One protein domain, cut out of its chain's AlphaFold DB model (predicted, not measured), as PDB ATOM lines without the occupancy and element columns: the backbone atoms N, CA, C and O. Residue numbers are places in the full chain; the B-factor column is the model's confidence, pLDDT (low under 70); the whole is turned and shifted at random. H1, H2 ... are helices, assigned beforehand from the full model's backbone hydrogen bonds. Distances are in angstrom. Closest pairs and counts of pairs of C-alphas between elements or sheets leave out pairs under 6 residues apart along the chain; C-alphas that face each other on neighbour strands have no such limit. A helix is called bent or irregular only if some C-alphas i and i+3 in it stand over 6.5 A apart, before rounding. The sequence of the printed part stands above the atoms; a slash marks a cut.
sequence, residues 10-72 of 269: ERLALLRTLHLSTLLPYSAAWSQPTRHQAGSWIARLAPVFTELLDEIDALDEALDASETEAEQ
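AT A GLANCE: This is residues 10 to 72 of the 269 residues of an uncharacterized protein of Streptomyces sp. CB03911 (UniProt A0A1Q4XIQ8). One long bent helix, H4, makes the length of the model, and the three short helices H1, H2 and H3 follow one another loosely along the inner side of its bend. The chain turns back after H3 into H4, whose residues 54 to 72 stick out as a free arm. The printed part has 63 residues with four named helices, in the order H1, H2, H3, H4, and no named strand; its class is all helix. It is extended, with a radius of gyration of the C-alphas of 17.0 A and spans of 58 by 20 by 11 A.

IN THESE COORDINATES: H1, residues 10 to 16, begins at C-alpha 10 (150.901, 108.581, 109.176) and is 10.0 A long. H2 is residues 20 to 23. H3, residues 25 to 29, is only just irregular: C-alphas 25 and 28 are 6.8 A apart. H4, residues 32 to 72, was assigned as one helix by its hydrogen bonds but is bent, with C-alphas 44 and 47 7.0 A apart. Arm H4a, residues 32 to 44, is 18.5 A long; arm H4b, residues 47 to 72, is 37.7 A long and ends at C-alpha 72 (156.199, 116.541, 77.832).

HOW THE PARTS SIT: H1 and H2 only just touch, with 3 pairs of C-alphas within 8 A, and only at the corner; the closest C-alphas, of Leu 15 and Leu 23, are 6.8 A apart. H1 is close to but not clearly touching H4b, the closest C-alphas being those of Arg 16 and Thr 50 at 6.9 A. H2 only just touches H4a, with 3 such pairs, through residues 38 to 42 of H4a alone; the closest C-alphas, of Leu 20 and Gly 39, are 6.0 A apart. H4a and H4b stand at a steep tilt of 45 degrees. In H1, H4a and H4b every O i to N i+4 pair is within hydrogen-bond range; H3 has 0 of 1, with 1 of 2 O i to N i+3 pairs, and H2 is too short for an i+4 pair.

THE WHOLE: The C-alphas farthest apart, of Ser 31 and Gln 72, are 57.9 A apart. The printed part has no cut, and its three links are tight. Residues 10 to 12 and 14 to 15 have pLDDT under 70.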
ATOM      1  N   GLU A  10     151.511 108.828 107.861       67.12
ATOM      2  CA  GLU A  10     150.901 108.581 109.176       67.12
ATOM      3  C   GLU A  10     151.085 109.761 110.138       67.12
ATOM      4  O   GLU A  10     150.189 110.101 110.911       67.12
ATOM      5  N   ARG A  11     152.248 110.420 110.097       62.66
ATOM      6  CA  ARG A  11     152.547 111.564 110.959       62.66
ATOM      7  C   ARG A  11     151.835 112.828 110.476       62.66
ATOM      8  O   ARG A  11     151.416 113.611 111.322       62.66
ATOM      9  N   LEU A  12     151.642 113.002 109.169       68.38
ATOM     10  CA  LEU A  12     150.798 114.072 108.616       68.38
ATOM     11  C   LEU A  12     149.325 113.879 108.996       68.38
ATOM     12  O   LEU A  12     148.698 114.812 109.495       68.38
ATOM     13  N   ALA A  13     148.799 112.659 108.871       74.06
ATOM     14  CA  ALA A  13     147.437 112.330 109.291       74.06
ATOM     15  C   ALA A  13     147.216 112.606 110.789       74.06
ATOM     16  O   ALA A  13     146.190 113.159 111.181       74.06
ATOM     17  N   LEU A  14     148.211 112.297 111.628       67.38
ATOM     18  CA  LEU A  14     148.187 112.629 113.053       67.38
ATOM     19  C   LEU A  14     148.251 114.139 113.312       67.38
ATOM     20  O   LEU A  14     147.525 114.627 114.179       67.38
ATOM     21  N   LEU A  15     149.066 114.893 112.570       67.75
ATOM     22  CA  LEU A  15     149.127 116.354 112.688       67.75
ATOM     23  C   LEU A  15     147.794 117.017 112.318       67.75
ATOM     24  O   LEU A  15     147.394 117.953 113.005       67.75
ATOM     25  N   ARG A  16     147.058 116.474 111.339       72.06
ATOM     26  CA  ARG A  16     145.713 116.946 110.947       72.06
ATOM     27  C   ARG A  16     144.667 116.807 112.056       72.06
ATOM     28  O   ARG A  16     143.704 117.560 112.083       72.06
ATOM     29  N   THR A  17     144.867 115.894 113.013       78.31
ATOM     30  CA  THR A  17     143.976 115.781 114.186       78.31
ATOM     31  C   THR A  17     144.142 116.934 115.174       78.31
ATOM     32  O   THR A  17     143.280 117.124 116.031       78.31
ATOM     33  N   LEU A  18     145.261 117.673 115.082       77.81
ATOM     34  CA  LEU A  18     145.592 118.848 115.892       77.81
ATOM     35  C   LEU A  18     145.360 118.647 117.397       77.81
ATOM     36  O   LEU A  18     145.044 119.575 118.135       77.81
ATOM     37  N   HIS A  19     145.523 117.421 117.889       81.00
ATOM     38  CA  HIS A  19     145.336 117.138 119.302       81.00
ATOM     39  C   HIS A  19     146.566 117.602 120.097       81.00
ATOM     40  O   HIS A  19     147.706 117.330 119.711       81.00
ATOM     41  N   LEU A  20     146.361 118.269 121.239       75.81
ATOM     42  CA  LEU A  20     147.449 118.847 122.047       75.81
ATOM     43  C   LEU A  20     148.531 117.818 122.410       75.81
ATOM     44  O   LEU A  20     149.716 118.126 122.349       75.81
ATOM     45  N   SER A  21     148.141 116.588 122.750       77.81
ATOM     46  CA  SER A  21     149.093 115.517 123.080       77.81
ATOM     47  C   SER A  21     149.881 115.006 121.871       77.81
ATOM     48  O   SER A  21     150.969 114.467 122.040       77.81
ATOM     49  N   THR A  22     149.335 115.161 120.666       80.06
ATOM     50  CA  THR A  22     149.980 114.772 119.409       80.06
ATOM     51  C   THR A  22     150.980 115.837 118.971       80.06
ATOM     52  O   THR A  22     152.098 115.513 118.576       80.06
ATOM     53  N   LEU A  23     150.602 117.114 119.096       80.38
ATOM     54  CA  LEU A  23     151.459 118.254 118.764       80.38
ATOM     55  C   LEU A  23     152.575 118.446 119.796       80.38
ATOM     56  O   LEU A  23     153.718 118.725 119.440       80.38
ATOM     57  N   LEU A  24     152.249 118.279 121.079       84.94
ATOM     58  CA  LEU A  24     153.151 118.506 122.204       84.94
ATOM     59  C   LEU A  24     153.075 117.313 123.170       84.94
ATOM     60  O   LEU A  24     152.346 117.369 124.165       84.94
ATOM     61  N   PRO A  25     153.851 116.238 122.930       83.50
ATOM     62  CA  PRO A  25     153.815 115.017 123.745       83.50
ATOM     63  C   PRO A  25     154.089 115.249 125.238       83.50
ATOM     64  O   PRO A  25     153.507 114.594 126.098       83.50
ATOM     65  N   TYR A  26     154.917 116.243 125.569       84.00
ATOM     66  CA  TYR A  26     155.238 116.610 126.953       84.00
ATOM     67  C   TYR A  26     154.124 117.387 127.670       84.00
ATOM     68  O   TYR A  26     154.231 117.636 128.871       84.00
ATOM     69  N   SER A  27     153.039 117.746 126.973       87.69
ATOM     70  CA  SER A  27     151.905 118.468 127.564       87.69
ATOM     71  C   SER A  27     151.234 117.699 128.701       87.69
ATOM     72  O   SER A  27     150.630 118.312 129.581       87.69
ATOM     73  N   ALA A  28     151.394 116.373 128.757       86.06
ATOM     74  CA  ALA A  28     150.908 115.539 129.853       86.06
ATOM     75  C   ALA A  28     151.460 115.966 131.228       86.06
ATOM     76  O   ALA A  28     150.745 115.864 132.223       86.06
ATOM     77  N   ALA A  29     152.683 116.504 131.286       90.94
ATOM     78  CA  ALA A  29     153.305 116.970 132.528       90.94
ATOM     79  C   ALA A  29     152.797 118.347 132.996       90.94
ATOM     80  O   ALA A  29     153.129 118.790 134.094       90.94
ATOM     81  N   TRP A  30     152.014 119.055 132.177       92.75
ATOM     82  CA  TRP A  30     151.532 120.392 132.512       92.75
ATOM     83  C   TRP A  30     150.358 120.362 133.491       92.75
ATOM     84  O   TRP A  30     149.584 119.403 133.550       92.75
ATOM     85  N   SER A  31     150.183 121.470 134.216       94.69
ATOM     86  CA  SER A  31     149.015 121.673 135.076       94.69
ATOM     87  C   SER A  31     147.710 121.663 134.263       94.69
ATOM     88  O   SER A  31     147.686 122.045 133.089       94.69
ATOM     89  N   GLN A  32     146.601 121.242 134.881       92.94
ATOM     90  CA  GLN A  32     145.297 121.169 134.209       92.94
ATOM     91  C   GLN A  32     144.832 122.517 133.616       92.94
ATOM     92  O   GLN A  32     144.398 122.499 132.461       92.94
ATOM     93  N   PRO A  33     144.965 123.672 134.304       93.44
ATOM     94  CA  PRO A  33     144.626 124.970 133.717       93.44
ATOM     95  C   PRO A  33     145.454 125.290 132.467       93.44
ATOM     96  O   PRO A  33     144.900 125.695 131.448       93.44
ATOM     97  N   THR A  34     146.767 125.030 132.506       89.06
ATOM     98  CA  THR A  34     147.669 125.258 131.365       89.06
ATOM     99  C   THR A  34     147.307 124.376 130.172       89.06
ATOM    100  O   THR A  34     147.261 124.863 129.044       89.06
ATOM    101  N   ARG A  35     146.995 123.091 130.401       89.19
ATOM    102  CA  ARG A  35     146.541 122.185 129.331       89.19
ATOM    103  C   ARG A  35     145.232 122.650 128.705       89.19
ATOM    104  O   ARG A  35     145.103 122.615 127.487       89.19
ATOM    105  N   HIS A  36     144.278 123.094 129.523       83.62
ATOM    106  CA  HIS A  36     142.992 123.587 129.031       83.62
ATOM    107  C   HIS A  36     143.163 124.860 128.192       83.62
ATOM    108  O   HIS A  36     142.621 124.950 127.091       83.62
ATOM    109  N   GLN A  37     143.989 125.802 128.664       88.75
ATOM    110  CA  GLN A  37     144.329 127.003 127.907       88.75
ATOM    111  C   GLN A  37     144.992 126.634 126.575       88.75
ATOM    112  O   GLN A  37     144.474 127.015 125.530       88.75
ATOM    113  N   ALA A  38     146.056 125.831 126.574       84.12
ATOM    114  CA  ALA A  38     146.723 125.408 125.342       84.12
ATOM    115  C   ALA A  38     145.772 124.684 124.369       84.12
ATOM    116  O   ALA A  38     145.785 124.972 123.175       84.12
ATOM    117  N   GLY A  39     144.895 123.813 124.878       83.75
ATOM    118  CA  GLY A  39     143.869 123.148 124.074       83.75
ATOM    119  C   GLY A  39     142.909 124.133 123.401       83.75
ATOM    120  O   GLY A  39     142.622 123.990 122.216       83.75
ATOM    121  N   SER A  40     142.469 125.176 124.113       82.38
ATOM    122  CA  SER A  40     141.605 126.215 123.529       82.38
ATOM    123  C   SER A  40     142.302 127.049 122.447       82.38
ATOM    124  O   SER A  40     141.669 127.419 121.463       82.38
ATOM    125  N   TRP A  41     143.603 127.316 122.594       86.56
ATOM    126  CA  TRP A  41     144.391 128.008 121.570       86.56
ATOM    127  C   TRP A  41     144.553 127.149 120.321       86.56
ATOM    128  O   TRP A  41     144.332 127.634 119.217       86.56
ATOM    129  N   ILE A  42     144.862 125.862 120.494       86.44
ATOM    130  CA  ILE A  42     144.966 124.924 119.376       86.44
ATOM    131  C   ILE A  42     143.625 124.796 118.653       86.44
ATOM    132  O   ILE A  42     143.598 124.879 117.435       86.44
ATOM    133  N   ALA A  43     142.511 124.699 119.383       81.75
ATOM    134  CA  ALA A  43     141.183 124.656 118.775       81.75
ATOM    135  C   ALA A  43     140.860 125.917 117.951       81.75
ATOM    136  O   ALA A  43     140.203 125.821 116.921       81.75
ATOM    137  N   ARG A  44     141.337 127.097 118.376       83.00
ATOM    138  CA  ARG A  44     141.170 128.352 117.620       83.00
ATOM    139  C   ARG A  44     142.050 128.422 116.377       83.00
ATOM    140  O   ARG A  44     141.613 128.963 115.371       83.00
ATOM    141  N   LEU A  45     143.276 127.914 116.459       80.00
ATOM    142  CA  LEU A  45     144.224 127.911 115.342       80.00
ATOM    143  C   LEU A  45     143.996 126.745 114.380       80.00
ATOM    144  O   LEU A  45     144.528 126.758 113.276       80.00
ATOM    145  N   ALA A  46     143.212 125.748 114.784       81.50
ATOM    146  CA  ALA A  46     143.014 124.544 114.003       81.50
ATOM    147  C   ALA A  46     142.500 124.791 112.578       81.50
ATOM    148  O   ALA A  46     143.111 124.248 111.663       81.50
ATOM    149  N   PRO A  47     141.490 125.653 112.349       79.25
ATOM    150  CA  PRO A  47     141.037 125.963 110.996       79.25
ATOM    151  C   PRO A  47     142.140 126.562 110.119       79.25
ATOM    152  O   PRO A  47     142.262 126.179 108.965       79.25
ATOM    153  N   VAL A  48     142.982 127.436 110.683       81.31
ATOM    154  CA  VAL A  48     144.102 128.067 109.960       81.31
ATOM    155  C   VAL A  48     145.143 127.022 109.568       81.31
ATOM    156  O   VAL A  48     145.635 127.026 108.447       81.31
ATOM    157  N   PHE A  49     145.480 126.102 110.475       81.06
ATOM    158  CA  PHE A  49     146.405 125.018 110.145       81.06
ATOM    159  C   PHE A  49     145.835 124.069 109.095       81.06
ATOM    160  O   PHE A  49     146.590 123.610 108.248       81.06
ATOM    161  N   THR A  50     144.536 123.770 109.141       77.94
ATOM    162  CA  THR A  50     143.884 122.955 108.110       77.94
ATOM    163  C   THR A  50     143.928 123.652 106.753       77.94
ATOM    164  O   THR A  50     144.379 123.037 105.800       77.94
ATOM    165  N   GLU A  51     143.578 124.937 106.685       78.94
ATOM    166  CA  GLU A  51     143.626 125.723 105.444       78.94
ATOM    167  C   GLU A  51     145.036 125.767 104.840       78.94
ATOM    168  O   GLU A  51     145.206 125.513 103.653       78.94
ATOM    169  N   LEU A  52     146.065 125.993 105.664       79.31
ATOM    170  CA  LEU A  52     147.457 125.981 105.202       79.31
ATOM    171  C   LEU A  52     147.910 124.600 104.712       79.31
ATOM    172  O   LEU A  52     148.705 124.512 103.782       79.31
ATOM    173  N   LEU A  53     147.452 123.518 105.348       82.50
ATOM    174  CA  LEU A  53     147.767 122.162 104.893       82.50
ATOM    175  C   LEU A  53     147.068 121.841 103.568       82.50
ATOM    176  O   LEU A  53     147.692 121.237 102.704       82.50
ATOM    177  N   ASP A  54     145.821 122.279 103.397       80.44
ATOM    178  CA  ASP A  54     145.080 122.116 102.143       80.44
ATOM    179  C   ASP A  54     145.727 122.934 101.006       80.44
ATOM    180  O   ASP A  54     145.819 122.461  99.875       80.44
ATOM    181  N   GLU A  55     146.232 124.139 101.300       81.19
ATOM    182  CA  GLU A  55     146.983 124.956 100.337       81.19
ATOM    183  C   GLU A  55     148.300 124.286  99.920       81.19
ATOM    184  O   GLU A  55     148.633 124.279  98.737       81.19
ATOM    185  N   ILE A  56     149.034 123.689 100.866       80.44
ATOM    186  CA  ILE A  56     150.259 122.935 100.559       80.44
ATOM    187  C   ILE A  56     149.943 121.746  99.644       80.44
ATOM    188  O   ILE A  56     150.610 121.594  98.624       80.44
ATOM    189  N   ASP A  57     148.913 120.955  99.961       79.75
ATOM    190  CA  ASP A  57     148.506 119.814  99.130       79.75
ATOM    191  C   ASP A  57     148.139 120.273  97.699       79.75
ATOM    192  O   ASP A  57     148.545 119.649  96.716       79.75
ATOM    193  N   ALA A  58     147.427 121.399  97.563       79.38
ATOM    194  CA  ALA A  58     147.073 121.968  96.261       79.38
ATOM    195  C   ALA A  58     148.297 122.478  95.474       79.38
ATOM    196  O   ALA A  58     148.349 122.349  94.248       79.38
ATOM    197  N   LEU A  59     149.284 123.063  96.160       81.12
ATOM    198  CA  LEU A  59     150.534 123.512  95.542       81.12
ATOM    199  C   LEU A  59     151.405 122.338  95.089       81.12
ATOM    200  O   LEU A  59     152.000 122.427  94.014       81.12
ATOM    201  N   ASP A  60     151.453 121.251  95.860       86.06
ATOM    202  CA  ASP A  60     152.169 120.031  95.482       86.06
ATOM    203  C   ASP A  60     151.534 119.389  94.232       86.06
ATOM    204  O   ASP A  60     152.245 119.068  93.279       86.06
ATOM    205  N   GLU A  61     150.197 119.314  94.149       83.44
ATOM    206  CA  GLU A  61     149.504 118.826  92.942       83.44
ATOM    207  C   GLU A  61     149.772 119.721  91.715       83.44
ATOM    208  O   GLU A  61     150.024 119.233  90.608       83.44
ATOM    209  N   ALA A  62     149.768 121.046  91.902       83.19
ATOM    210  CA  ALA A  62     150.090 121.992  90.836       83.19
ATOM    211  C   ALA A  62     151.554 121.875  90.371       83.19
ATOM    212  O   ALA A  62     151.842 122.022  89.176       83.19
ATOM    213  N   LEU A  63     152.477 121.600  91.296       86.88
ATOM    214  CA  LEU A  63     153.885 121.377  90.985       86.88
ATOM    215  C   LEU A  63     154.066 120.100  90.158       86.88
ATOM    216  O   LEU A  63     154.693 120.162  89.100       86.88
ATOM    217  N   ASP A  64     153.455 118.988  90.568       87.56
ATOM    218  CA  ASP A  64     153.509 117.712  89.840       87.56
ATOM    219  C   ASP A  64     152.938 117.838  88.414       87.56
ATOM    220  O   ASP A  64     153.496 117.303  87.442       87.56
ATOM    221  N   ALA A  65     151.846 118.595  88.256       86.50
ATOM    222  CA  ALA A  65     151.270 118.896  86.947       86.50
ATOM    223  C   ALA A  65     152.245 119.697  86.062       86.50
ATOM    224  O   ALA A  65     152.449 119.354  84.893       86.50
ATOM    225  N   SER A  66     152.895 120.718  86.629       85.38
ATOM    226  CA  SER A  66     153.891 121.547  85.935       85.38
ATOM    227  C   SER A  66     155.145 120.757  85.547       85.38
ATOM    228  O   SER A  66     155.648 120.879  84.426       85.38
ATOM    229  N   GLU A  67     155.641 119.883  86.428       89.50
ATOM    230  CA  GLU A  67     156.777 119.009  86.122       89.50
ATOM    231  C   GLU A  67     156.451 118.034  84.984       89.50
ATOM    232  O   GLU A  67     157.275 117.821  84.086       89.50
ATOM    233  N   THR A  68     155.225 117.507  84.978       88.75
ATOM    234  CA  THR A  68     154.720 116.645  83.904       88.75
ATOM    235  C   THR A  68     154.654 117.393  82.572       88.75
ATOM    236  O   THR A  68     155.140 116.883  81.558       88.75
ATOM    237  N   GLU A  69     154.109 118.612  82.554       84.81
ATOM    238  CA  GLU A  69     154.059 119.455  81.353       84.81
ATOM    239  C   GLU A  69     155.470 119.783  80.839       84.81
ATOM    240  O   GLU A  69     155.764 119.630  79.647       84.81
ATOM    241  N   ALA A  70     156.385 120.154  81.736       83.50
ATOM    242  CA  ALA A  70     157.770 120.436  81.383       83.50
ATOM    243  C   ALA A  70     158.461 119.216  80.752       83.50
ATOM    244  O   ALA A  70     159.210 119.363  79.781       83.50
ATOM    245  N   GLU A  71     158.211 118.006  81.259       89.12
ATOM    246  CA  GLU A  71     158.777 116.784  80.683       89.12
ATOM    247  C   GLU A  71     158.157 116.430  79.323       89.12
ATOM    248  O   GLU A  71     158.875 116.012  78.404       89.12
ATOM    249  N   GLN A  72     156.857 116.676  79.137       85.75
ATOM    250  CA  GLN A  72     156.199 116.541  77.832       85.75
ATOM    251  C   GLN A  72     156.806 117.498  76.799       85.75
ATOM    252  O   GLN A  72     157.147 117.070  75.695       85.75
TER     253      GLN A  72